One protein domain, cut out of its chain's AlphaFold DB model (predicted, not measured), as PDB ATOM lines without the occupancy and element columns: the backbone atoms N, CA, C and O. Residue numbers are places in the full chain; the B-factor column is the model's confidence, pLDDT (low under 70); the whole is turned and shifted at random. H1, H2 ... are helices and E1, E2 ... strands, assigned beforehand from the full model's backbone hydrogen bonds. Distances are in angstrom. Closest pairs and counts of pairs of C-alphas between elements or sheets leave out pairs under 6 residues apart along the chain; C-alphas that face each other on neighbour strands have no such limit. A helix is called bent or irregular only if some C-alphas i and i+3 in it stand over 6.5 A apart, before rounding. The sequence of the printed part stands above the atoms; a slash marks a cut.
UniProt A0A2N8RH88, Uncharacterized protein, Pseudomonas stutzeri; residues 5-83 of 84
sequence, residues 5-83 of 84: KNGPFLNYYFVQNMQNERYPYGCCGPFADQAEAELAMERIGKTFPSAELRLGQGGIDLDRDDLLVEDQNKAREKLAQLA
ATOM      1  N   LYS A   5     119.164  83.614 133.277       91.06
ATOM      2  CA  LYS A   5     119.882  82.539 132.578       91.06
ATOM      3  C   LYS A   5     118.945  81.783 131.633       91.06
ATOM      4  O   LYS A   5     117.829  81.446 132.020       91.06
ATOM      5  N   ASN A   6     119.417  81.469 130.431       87.12
ATOM      6  CA  ASN A   6     118.748  80.596 129.470       87.12
ATOM      7  C   ASN A   6     119.771  79.649 128.823       87.12
ATOM      8  O   ASN A   6     120.484  80.021 127.889       87.12
ATOM      9  N   GLY A   7     119.871  78.425 129.348       87.00
ATOM     10  CA  GLY A   7     120.909  77.478 128.938       87.00
ATOM     11  C   GLY A   7     122.315  78.036 129.219       87.00
ATOM     12  O   GLY A   7     122.553  78.456 130.353       87.00
ATOM     13  N   PRO A   8     123.235  78.055 128.234       88.81
ATOM     14  CA  PRO A   8     124.588  78.591 128.402       88.81
ATOM     15  C   PRO A   8     124.667  80.130 128.312       88.81
ATOM     16  O   PRO A   8     125.763  80.681 128.384       88.81
ATOM     17  N   PHE A   9     123.534  80.831 128.172       90.38
ATOM     18  CA  PHE A   9     123.494  82.277 127.942       90.38
ATOM     19  C   PHE A   9     122.822  83.056 129.080       90.38
ATOM     20  O   PHE A   9     121.920  82.564 129.763       90.38
ATOM     21  N   LEU A  10     123.227  84.313 129.244       91.94
ATOM     22  CA  LEU A  10     122.547  85.357 130.002       91.94
ATOM     23  C   LEU A  10     121.744  86.236 129.053       91.94
ATOM     24  O   LEU A  10     122.296  86.824 128.125       91.94
ATOM     25  N   ASN A  11     120.447  86.343 129.321       92.31
ATOM     26  CA  ASN A  11     119.548  87.226 128.599       92.31
ATOM     27  C   ASN A  11     119.631  88.643 129.164       92.31
ATOM     28  O   ASN A  11     119.591  88.838 130.383       92.31
ATOM     29  N   TYR A  12     119.652  89.622 128.268       93.44
ATOM     30  CA  TYR A  12     119.604  91.040 128.599       93.44
ATOM     31  C   TYR A  12     118.735  91.818 127.607       93.44
ATOM     32  O   TYR A  12     118.482  91.372 126.486       93.44
ATOM     33  N   TYR A  13     118.310  93.006 128.023       94.00
ATOM     34  CA  TYR A  13     117.549  93.960 127.221       94.00
ATOM     35  C   TYR A  13     118.370  95.226 126.979       94.00
ATOM     36  O   TYR A  13     119.266  95.554 127.751       94.00
ATOM     37  N   PHE A  14     118.088  95.953 125.907       93.88
ATOM     38  CA  PHE A  14     118.751  97.220 125.598       93.88
ATOM     39  C   PHE A  14     117.831  98.128 124.780       93.88
ATOM     40  O   PHE A  14     116.855  97.679 124.187       93.88
ATOM     41  N   VAL A  15     118.149  99.419 124.745       92.38
ATOM     42  CA  VAL A  15     117.488 100.419 123.904       92.38
ATOM     43  C   VAL A  15     118.378 100.691 122.701       92.38
ATOM     44  O   VAL A  15     119.536 101.074 122.862       92.38
ATOM     45  N   GLN A  16     117.838 100.541 121.497       90.81
ATOM     46  CA  GLN A  16     118.517 100.849 120.242       90.81
ATOM     47  C   GLN A  16     117.917 102.085 119.576       90.81
ATOM     48  O   GLN A  16     116.706 102.294 119.635       90.81
ATOM     49  N   ASN A  17     118.764 102.883 118.926       87.50
ATOM     50  CA  ASN A  17     118.324 103.937 118.021       87.50
ATOM     51  C   ASN A  17     118.348 103.382 116.592       87.50
ATOM     52  O   ASN A  17     119.412 103.025 116.088       87.50
ATOM     53  N   MET A  18     117.185 103.325 115.949       85.38
ATOM     54  CA  MET A  18     116.997 102.784 114.599       85.38
ATOM     55  C   MET A  18     117.731 103.597 113.523       85.38
ATOM     56  O   MET A  18     118.034 103.078 112.455       85.38
ATOM     57  N   GLN A  19     118.048 104.864 113.797       82.19
ATOM     58  CA  GLN A  19     118.774 105.733 112.867       82.19
ATOM     59  C   GLN A  19     120.297 105.580 112.978       82.19
ATOM     60  O   GLN A  19     121.025 106.016 112.087       82.19
ATOM     61  N   ASN A  20     120.800 105.018 114.081       69.94
ATOM     62  CA  ASN A  20     122.232 104.877 114.328       69.94
ATOM     63  C   ASN A  20     122.501 103.638 115.190       69.94
ATOM     64  O   ASN A  20     122.647 103.721 116.411       69.94
ATOM     65  N   GLU A  21     122.545 102.477 114.542       62.56
ATOM     66  CA  GLU A  21     122.799 101.198 115.198       62.56
ATOM     67  C   GLU A  21     124.274 101.098 115.626       62.56
ATOM     68  O   GLU A  21     125.143 100.687 114.856       62.56
ATOM     69  N   ARG A  22     124.594 101.466 116.874       63.16
ATOM     70  CA  ARG A  22     125.917 101.179 117.456       63.16
ATOM     71  C   ARG A  22     125.894  99.893 118.272       63.16
ATOM     72  O   ARG A  22     125.444  99.875 119.411       63.16
ATOM     73  N   TYR A  23     126.430  98.816 117.714       55.56
ATOM     74  CA  TYR A  23     126.664  97.555 118.428       55.56
ATOM     75  C   TYR A  23     127.704  97.728 119.568       55.56
ATOM     76  O   TYR A  23     128.641  98.512 119.385       55.56
ATOM     77  N   PRO A  24     127.604  97.027 120.723       52.00
ATOM     78  CA  PRO A  24     126.633  95.975 121.065       52.00
ATOM     79  C   PRO A  24     125.298  96.418 121.684       52.00
ATOM     80  O   PRO A  24     124.409  95.584 121.779       52.00
ATOM     81  N   TYR A  25     125.095  97.688 122.063       67.00
ATOM     82  CA  TYR A  25     123.890  98.085 122.828       67.00
ATOM     83  C   TYR A  25     123.048  99.214 122.229       67.00
ATOM     84  O   TYR A  25     122.227  99.790 122.932       67.00
ATOM     85  N   GLY A  26     123.231  99.525 120.945       64.94
ATOM     86  CA  GLY A  26     122.406 100.399 120.102       64.94
ATOM     87  C   GLY A  26     122.377 101.876 120.507       64.94
ATOM     88  O   GLY A  26     122.732 102.746 119.722       64.94
ATOM     89  N   CYS A  27     121.951 102.167 121.732       80.38
ATOM     90  CA  CYS A  27     121.871 103.488 122.340       80.38
ATOM     91  C   CYS A  27     122.143 103.426 123.861       80.38
ATOM     92  O   CYS A  27     122.873 104.272 124.382       80.38
ATOM     93  N   CYS A  28     121.595 102.434 124.579       89.81
ATOM     94  CA  CYS A  28     121.799 102.246 126.023       89.81
ATOM     95  C   CYS A  28     121.460 100.813 126.479       89.81
ATOM     96  O   CYS A  28     120.486 100.231 126.014       89.81
ATOM     97  N   GLY A  29     122.224 100.260 127.419       91.38
ATOM     98  CA  GLY A  29     122.070  98.900 127.944       91.38
ATOM     99  C   GLY A  29     123.437  98.306 128.292       91.38
ATOM    100  O   GLY A  29     124.446  98.998 128.107       91.38
ATOM    101  N   PRO A  30     123.493  97.054 128.772       93.25
ATOM    102  CA  PRO A  30     122.404  96.084 128.932       93.25
ATOM    103  C   PRO A  30     121.609  96.240 130.245       93.25
ATOM    104  O   PRO A  30     122.123  96.719 131.250       93.25
ATOM    105  N   PHE A  31     120.356  95.783 130.248       93.75
ATOM    106  CA  PHE A  31     119.437  95.747 131.392       93.75
ATOM    107  C   PHE A  31     118.988  94.315 131.688       93.75
ATOM    108  O   PHE A  31     118.883  93.488 130.779       93.75
ATOM    109  N   ALA A  32     118.731  94.011 132.961       92.06
ATOM    110  CA  ALA A  32     118.417  92.643 133.390       92.06
ATOM    111  C   ALA A  32     116.958  92.247 133.111       92.06
ATOM    112  O   ALA A  32     116.664  91.062 132.938       92.06
ATOM    113  N   ASP A  33     116.059  93.227 133.045       91.88
ATOM    114  CA  ASP A  33     114.641  93.039 132.773       91.88
ATOM    115  C   ASP A  33     114.122  94.061 131.752       91.88
ATOM    116  O   ASP A  33     114.749  95.088 131.478       91.88
ATOM    117  N   GLN A  34     112.979  93.735 131.146       93.88
ATOM    118  CA  GLN A  34     112.376  94.559 130.103       93.88
ATOM    119  C   GLN A  34     111.865  95.898 130.653       93.88
ATOM    120  O   GLN A  34     111.972  96.912 129.966       93.88
ATOM    121  N   ALA A  35     111.350  95.922 131.885       93.31
ATOM    122  CA  ALA A  35     110.784  97.126 132.486       93.31
ATOM    123  C   ALA A  35     111.856  98.209 132.712       93.31
ATOM    124  O   ALA A  35     111.615  99.392 132.477       93.31
ATOM    125  N   GLU A  36     113.069  97.820 133.110       91.75
ATOM    126  CA  GLU A  36     114.216  98.719 133.234       91.75
ATOM    127  C   GLU A  36     114.588  99.328 131.872       91.75
ATOM    128  O   GLU A  36     114.837 100.534 131.776       91.75
ATOM    129  N   ALA A  37     114.550  98.528 130.804       93.25
ATOM    130  CA  ALA A  37     114.803  99.003 129.447       93.25
ATOM    131  C   ALA A  37     113.689  99.935 128.924       93.25
ATOM    132  O   ALA A  37     113.988 100.927 128.260       93.25
ATOM    133  N   GLU A  38     112.421  99.673 129.253       94.25
ATOM    134  CA  GLU A  38     111.280 100.551 128.939       94.25
ATOM    135  C   GLU A  38     111.431 101.921 129.606       94.25
ATOM    136  O   GLU A  38     111.356 102.953 128.935       94.25
ATOM    137  N   LEU A  39     111.749 101.945 130.903       93.00
ATOM    138  CA  LEU A  39     112.004 103.188 131.636       93.00
ATOM    139  C   LEU A  39     113.196 103.960 131.057       93.00
ATOM    140  O   LEU A  39     113.166 105.192 130.981       93.00
ATOM    141  N   ALA A  40     114.250 103.255 130.643       92.12
ATOM    142  CA  ALA A  40     115.386 103.858 129.960       92.12
ATOM    143  C   ALA A  40     114.970 104.482 128.620       92.12
ATOM    144  O   ALA A  40     115.327 105.628 128.342       92.12
ATOM    145  N   MET A  41     114.182 103.766 127.814       93.38
ATOM    146  CA  MET A  41     113.687 104.238 126.520       93.38
ATOM    147  C   MET A  41     112.828 105.495 126.669       93.38
ATOM    148  O   MET A  41     113.049 106.463 125.945       93.38
ATOM    149  N   GLU A  42     111.903 105.524 127.630       92.38
ATOM    150  CA  GLU A  42     111.083 106.708 127.903       92.38
ATOM    151  C   GLU A  42     111.933 107.926 128.278       92.38
ATOM    152  O   GLU A  42     111.669 109.037 127.819       92.38
ATOM    153  N   ARG A  43     112.966 107.733 129.108       90.81
ATOM    154  CA  ARG A  43     113.880 108.816 129.500       90.81
ATOM    155  C   ARG A  43     114.660 109.343 128.303       90.81
ATOM    156  O   ARG A  43     114.662 110.547 128.071       90.81
ATOM    157  N   ILE A  44     115.268 108.451 127.521       89.62
ATOM    158  CA  ILE A  44     116.028 108.829 126.324       89.62
ATOM    159  C   ILE A  44     115.107 109.536 125.321       89.62
ATOM    160  O   ILE A  44     115.492 110.564 124.775       89.62
ATOM    161  N   GLY A  45     113.879 109.047 125.126       90.31
ATOM    162  CA  GLY A  45     112.896 109.655 124.229       90.31
ATOM    163  C   GLY A  45     112.439 111.048 124.674       90.31
ATOM    164  O   GLY A  45     112.214 111.912 123.833       90.31
ATOM    165  N   LYS A  46     112.363 111.313 125.986       90.50
ATOM    166  CA  LYS A  46     112.092 112.664 126.510       90.50
ATOM    167  C   LYS A  46     113.236 113.636 126.215       90.50
ATOM    168  O   LYS A  46     112.968 114.780 125.861       90.50
ATOM    169  N   THR A  47     114.487 113.193 126.342       89.38
ATOM    170  CA  THR A  47     115.667 114.033 126.063       89.38
ATOM    171  C   THR A  47     115.920 114.202 124.561       89.38
ATOM    172  O   THR A  47     116.358 115.265 124.125       89.38
ATOM    173  N   PHE A  48     115.607 113.184 123.756       87.69
ATOM    174  CA  PHE A  48     115.809 113.167 122.305       87.69
ATOM    175  C   PHE A  48     114.514 112.776 121.567       87.69
ATOM    176  O   PHE A  48     114.412 111.660 121.058       87.69
ATOM    177  N   PRO A  49     113.528 113.686 121.441       85.88
ATOM    178  CA  PRO A  49     112.213 113.367 120.868       85.88
ATOM    179  C   PRO A  49     112.238 112.943 119.396       85.88
ATOM    180  O   PRO A  49     111.292 112.332 118.910       85.88
ATOM    181  N   SER A  50     113.304 113.288 118.669       87.06
ATOM    182  CA  SER A  50     113.500 112.902 117.269       87.06
ATOM    183  C   SER A  50     114.169 111.536 117.100       87.06
ATOM    184  O   SER A  50     114.320 111.083 115.967       87.06
ATOM    185  N   ALA A  51     114.633 110.912 118.188       86.19
ATOM    186  CA  ALA A  51     115.268 109.605 118.128       86.19
ATOM    187  C   ALA A  51     114.210 108.517 117.922       86.19
ATOM    188  O   ALA A  51     113.238 108.419 118.669       86.19
ATOM    189  N   GLU A  52     114.424 107.663 116.927       90.31
ATOM    190  CA  GLU A  52     113.575 106.500 116.693       90.31
ATOM    191  C   GLU A  52     114.090 105.337 117.546       90.31
ATOM    192  O   GLU A  52     115.046 104.651 117.184       90.31
ATOM    193  N   LEU A  53     113.509 105.169 118.735       90.94
ATOM    194  CA  LEU A  53     113.973 104.201 119.729       90.94
ATOM    195  C   LEU A  53     113.172 102.897 119.678       90.94
ATOM    196  O   LEU A  53     111.957 102.900 119.480       90.94
ATOM    197  N   ARG A  54     113.852 101.777 119.925       91.62
ATOM    198  CA  ARG A  54     113.243 100.450 120.066       91.62
ATOM    199  C   ARG A  54     113.915  99.661 121.188       91.62
ATOM    200  O   ARG A  54     115.092  99.862 121.475       91.62
ATOM    201  N   LEU A  55     113.182  98.725 121.784       92.81
ATOM    202  CA  LEU A  55     113.751  97.714 122.673       92.81
ATOM    203  C   LEU A  55     114.317  96.534 121.881       92.81
ATOM    204  O   LEU A  55     113.630  95.938 121.046       92.81
ATOM    205  N   GLY A  56     115.565  96.199 122.179       90.56
ATOM    206  CA  GLY A  56     116.241  94.991 121.739       90.56
ATOM    207  C   GLY A  56     116.426  94.009 122.892       90.56
ATOM    208  O   GLY A  56     116.439  94.383 124.067       90.56
ATOM    209  N   GLN A  57     116.582  92.738 122.537       92.12
ATOM    210  CA  GLN A  57     116.922  91.660 123.456       92.12
ATOM    211  C   GLN A  57     118.113  90.895 122.886       92.12
ATOM    212  O   GLN A  57     118.174  90.647 121.681       92.12
ATOM    213  N   GLY A  58     119.055  90.532 123.750       89.31
ATOM    214  CA  GLY A  58     120.253  89.793 123.381       89.31
ATOM    215  C   GLY A  58     120.596  88.701 124.386       89.31
ATOM    216  O   GLY A  58     120.025  88.624 125.477       89.31
ATOM    217  N   GLY A  59     121.538  87.854 123.983       90.81
ATOM    218  CA  GLY A  59     122.145  86.822 124.812       90.81
ATOM    219  C   GLY A  59     123.666  86.919 124.743       90.81
ATOM    220  O   GLY A  59     124.218  87.270 123.701       90.81
ATOM    221  N   ILE A  60     124.342  86.637 125.851       89.25
ATOM    222  CA  ILE A  60     125.805  86.508 125.926       89.25
ATOM    223  C   ILE A  60     126.155  85.295 126.778       89.25
ATOM    224  O   ILE A  60     125.355  84.887 127.615       89.25
ATOM    225  N   ASP A  61     127.319  84.697 126.556       90.06
ATOM    226  CA  ASP A  61     127.767  83.542 127.331       90.06
ATOM    227  C   ASP A  61     127.782  83.826 128.841       90.06
ATOM    228  O   ASP A  61     128.165  84.912 129.283       90.06
ATOM    229  N   LEU A  62     127.387  82.827 129.634       85.81
ATOM    230  CA  LEU A  62     127.377  82.892 131.101       85.81
ATOM    231  C   LEU A  62     128.739  83.234 131.712       85.81
ATOM    232  O   LEU A  62     128.774  83.844 132.773       85.81
ATOM    233  N   ASP A  63     129.829  82.867 131.037       86.00
ATOM    234  CA  ASP A  63     131.207  83.120 131.480       86.00
ATOM    235  C   ASP A  63     131.636  84.593 131.319       86.00
ATOM    236  O   ASP A  63     132.796  84.929 131.540       86.00
ATOM    237  N   ARG A  64     130.719  85.465 130.879       82.00
ATOM    238  CA  ARG A  64     130.916  86.911 130.686       82.00
ATOM    239  C   ARG A  64     129.942  87.743 131.526       82.00
ATOM    240  O   ARG A  64     129.502  88.817 131.105       82.00
ATOM    241  N   ASP A  65     129.521  87.212 132.672       83.56
ATOM    242  CA  ASP A  65     128.562  87.865 133.564       83.56
ATOM    243  C   ASP A  65     129.108  89.165 134.174       83.56
ATOM    244  O   ASP A  65     128.377  90.147 134.312       83.56
ATOM    245  N   ASP A  66     130.404  89.197 134.459       86.50
ATOM    246  CA  ASP A  66     131.168  90.360 134.900       86.50
ATOM    247  C   ASP A  66     131.081  91.538 133.914       86.50
ATOM    248  O   ASP A  66     130.741  92.656 134.315       86.50
ATOM    249  N   LEU A  67     131.287  91.280 132.618       85.06
ATOM    250  CA  LEU A  67     131.186  92.285 131.553       85.06
ATOM    251  C   LEU A  67     129.771  92.871 131.461       85.06
ATOM    252  O   LEU A  67     129.592  94.083 131.329       85.06
ATOM    253  N   LEU A  68     128.755  92.013 131.579       86.81
ATOM    254  CA  LEU A  68     127.344  92.404 131.593       86.81
ATOM    255  C   LEU A  68     127.014  93.347 132.754       86.81
ATOM    256  O   LEU A  68     126.302  94.336 132.573       86.81
ATOM    257  N   VAL A  69     127.515  93.036 133.951       89.25
ATOM    258  CA  VAL A  69     127.300  93.854 135.150       89.25
ATOM    259  C   VAL A  69     128.009  95.200 135.027       89.25
ATOM    260  O   VAL A  69     127.419  96.232 135.357       89.25
ATOM    261  N   GLU A  70     129.247  95.220 134.530       90.06
ATOM    262  CA  GLU A  70     129.989  96.463 134.311       90.06
ATOM    263  C   GLU A  70     129.264  97.379 133.313       90.06
ATOM    264  O   GLU A  70     129.046  98.563 133.589       90.06
ATOM    265  N   ASP A  71     128.825  96.834 132.179       90.50
ATOM    266  CA  ASP A  71     128.125  97.614 131.162       90.50
ATOM    267  C   ASP A  71     126.735  98.072 131.632       90.50
ATOM    268  O   ASP A  71     126.334  99.200 131.329       90.50
ATOM    269  N   GLN A  72     126.020  97.271 132.435       91.75
ATOM    270  CA  GLN A  72     124.760  97.702 133.058       91.75
ATOM    271  C   GLN A  72     124.971  98.918 133.961       91.75
ATOM    272  O   GLN A  72     124.173  99.860 133.938       91.75
ATOM    273  N   ASN A  73     126.049  98.931 134.748       91.38
ATOM    274  CA  ASN A  73     126.363 100.069 135.608       91.38
ATOM    275  C   ASN A  73     126.663 101.321 134.773       91.38
ATOM    276  O   ASN A  73     126.069 102.370 135.025       91.38
ATOM    277  N   LYS A  74     127.460 101.198 133.704       90.38
ATOM    278  CA  LYS A  74     127.704 102.304 132.758       90.38
ATOM    279  C   LYS A  74     126.411 102.811 132.113       90.38
ATOM    280  O   LYS A  74     126.255 104.014 131.900       90.38
ATOM    281  N   ALA A  75     125.478 101.921 131.780       89.75
ATOM    282  CA  ALA A  75     124.179 102.303 131.229       89.75
ATOM    283  C   ALA A  75     123.361 103.123 132.235       89.75
ATOM    284  O   ALA A  75     122.837 104.184 131.888       89.75
ATOM    285  N   ARG A  76     123.307 102.685 133.499       90.75
ATOM    286  CA  ARG A  76     122.638 103.422 134.582       90.75
ATOM    287  C   ARG A  76     123.271 104.786 134.837       90.75
ATOM    288  O   ARG A  76     122.541 105.758 135.002       90.75
ATOM    289  N   GLU A  77     124.598 104.878 134.811       90.44
ATOM    290  CA  GLU A  77     125.318 106.150 134.939       90.44
ATOM    291  C   GLU A  77     124.965 107.122 133.808       90.44
ATOM    292  O   GLU A  77     124.635 108.278 134.072       90.44
ATOM    293  N   LYS A  78     124.943 106.653 132.552       86.50
ATOM    294  CA  LYS A  78     124.505 107.466 131.403       86.50
ATOM    295  C   LYS A  78     123.067 107.959 131.574       86.50
ATOM    296  O   LYS A  78     122.791 109.128 131.331       86.50
ATOM    297  N   LEU A  79     122.153 107.093 132.016       88.19
ATOM    298  CA  LEU A  79     120.760 107.479 132.267       88.19
ATOM    299  C   LEU A  79     120.625 108.497 133.402       88.19
ATOM    300  O   LEU A  79     119.766 109.371 133.323       88.19
ATOM    301  N   ALA A  80     121.450 108.394 134.445       87.69
ATOM    302  CA  ALA A  80     121.467 109.364 135.535       87.69
ATOM    303  C   ALA A  80     121.927 110.749 135.057       87.69
ATOM    304  O   ALA A  80     121.368 111.752 135.485       87.69
ATOM    305  N   GLN A  81     122.883 110.808 134.123       84.19
ATOM    306  CA  GLN A  81     123.340 112.065 133.515       84.19
ATOM    307  C   GLN A  81     122.280 112.717 132.615       84.19
ATOM    308  O   GLN A  81     122.245 113.937 132.513       84.19
ATOM    309  N   LEU A  82     121.404 111.929 131.982       79.00
ATOM    310  CA  LEU A  82     120.300 112.440 131.153       79.00
ATOM    311  C   LEU A  82     119.130 113.015 131.971       79.00
ATOM    312  O   LEU A  82     118.262 113.674 131.405       79.00
ATOM    313  N   ALA A  83     119.077 112.727 133.274       59.31
ATOM    314  CA  ALA A  83     118.023 113.169 134.186       59.31
ATOM    315  C   ALA A  83     118.336 114.503 134.900       59.31
ATOM    316  O   ALA A  83     117.561 114.897 135.774       59.31
TER     317      ALA A  83
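This is residues 5 to 83 of the 84 residues of an uncharacterized protein of Pseudomonas stutzeri (UniProt A0A2N8RH88). A narrow, strongly twisted sheet of three strands, E2 E1 E3, has H1 lying along one face and the longer H2 packed slantwise, mostly on edge strand E2. The two helices run the same way, and the last turn of H2 meets H1. The printed part has 79 residues, in the order E1 E2 H1 E3 H2; the sheet is antiparallel and the class is mixed, helices and strands. It is compact, radius of gyration of the C-alphas 12.3 A, yet elongated, spanning 38 by 22 by 20 A.

Start at inner strand E1, residues 9 to 17, antiparallel to E3, residues 53 to 61: N 10 and O 60 are 2.7 A apart. On its other side is E2, residues 28 to 31, its hairpin partner, with N 31 and O 13 at 2.7 A. H1, residues 34 to 47, is on the sheet at a height of 8.2 A, over E1 and along it; the C-alphas of Phe 14 and Ala 37 are closest, 5.8 A. They make two layers, a helix on one face of a sheet. E2, H1, E3 form a split strand-helix-strand unit, E1 between its strands, with a right-handed crossover. H2, residues 62 to 82, is on the sheet at 7.1 A height, over E2 and E3; C-alphas 30 and 72 are its closest to E2, 5.0 A. H1 and H2 touch through residues 79 to 82 of H2, closest C-alphas 40 and 79, 6.9 A, at a shallow tilt of 32 degrees, only just short of steep. Every O i to N i+4 pair in H1 is within hydrogen-bond range; in H2, 15 of 17.

Find C-alpha 9 at (123.494, 82.277, 127.942), where E1 begins its 24.4 A; E2 spans 8.8 A, H1 20.2 A and E3 26.0 A. H2 spans 30.4 A to C-alpha 82 at (120.300, 112.440, 131.153), with a kink of 28 degrees near residue 69; it is irregular, C-alphas 63 and 66 being 8.0 A apart.

The two farthest C-alphas, Gly 7 and Ser 50, are 38.0 A apart. The printed part has no cut and no long link. Look for pLDDT under 70 at residues 20 to 26 and 83.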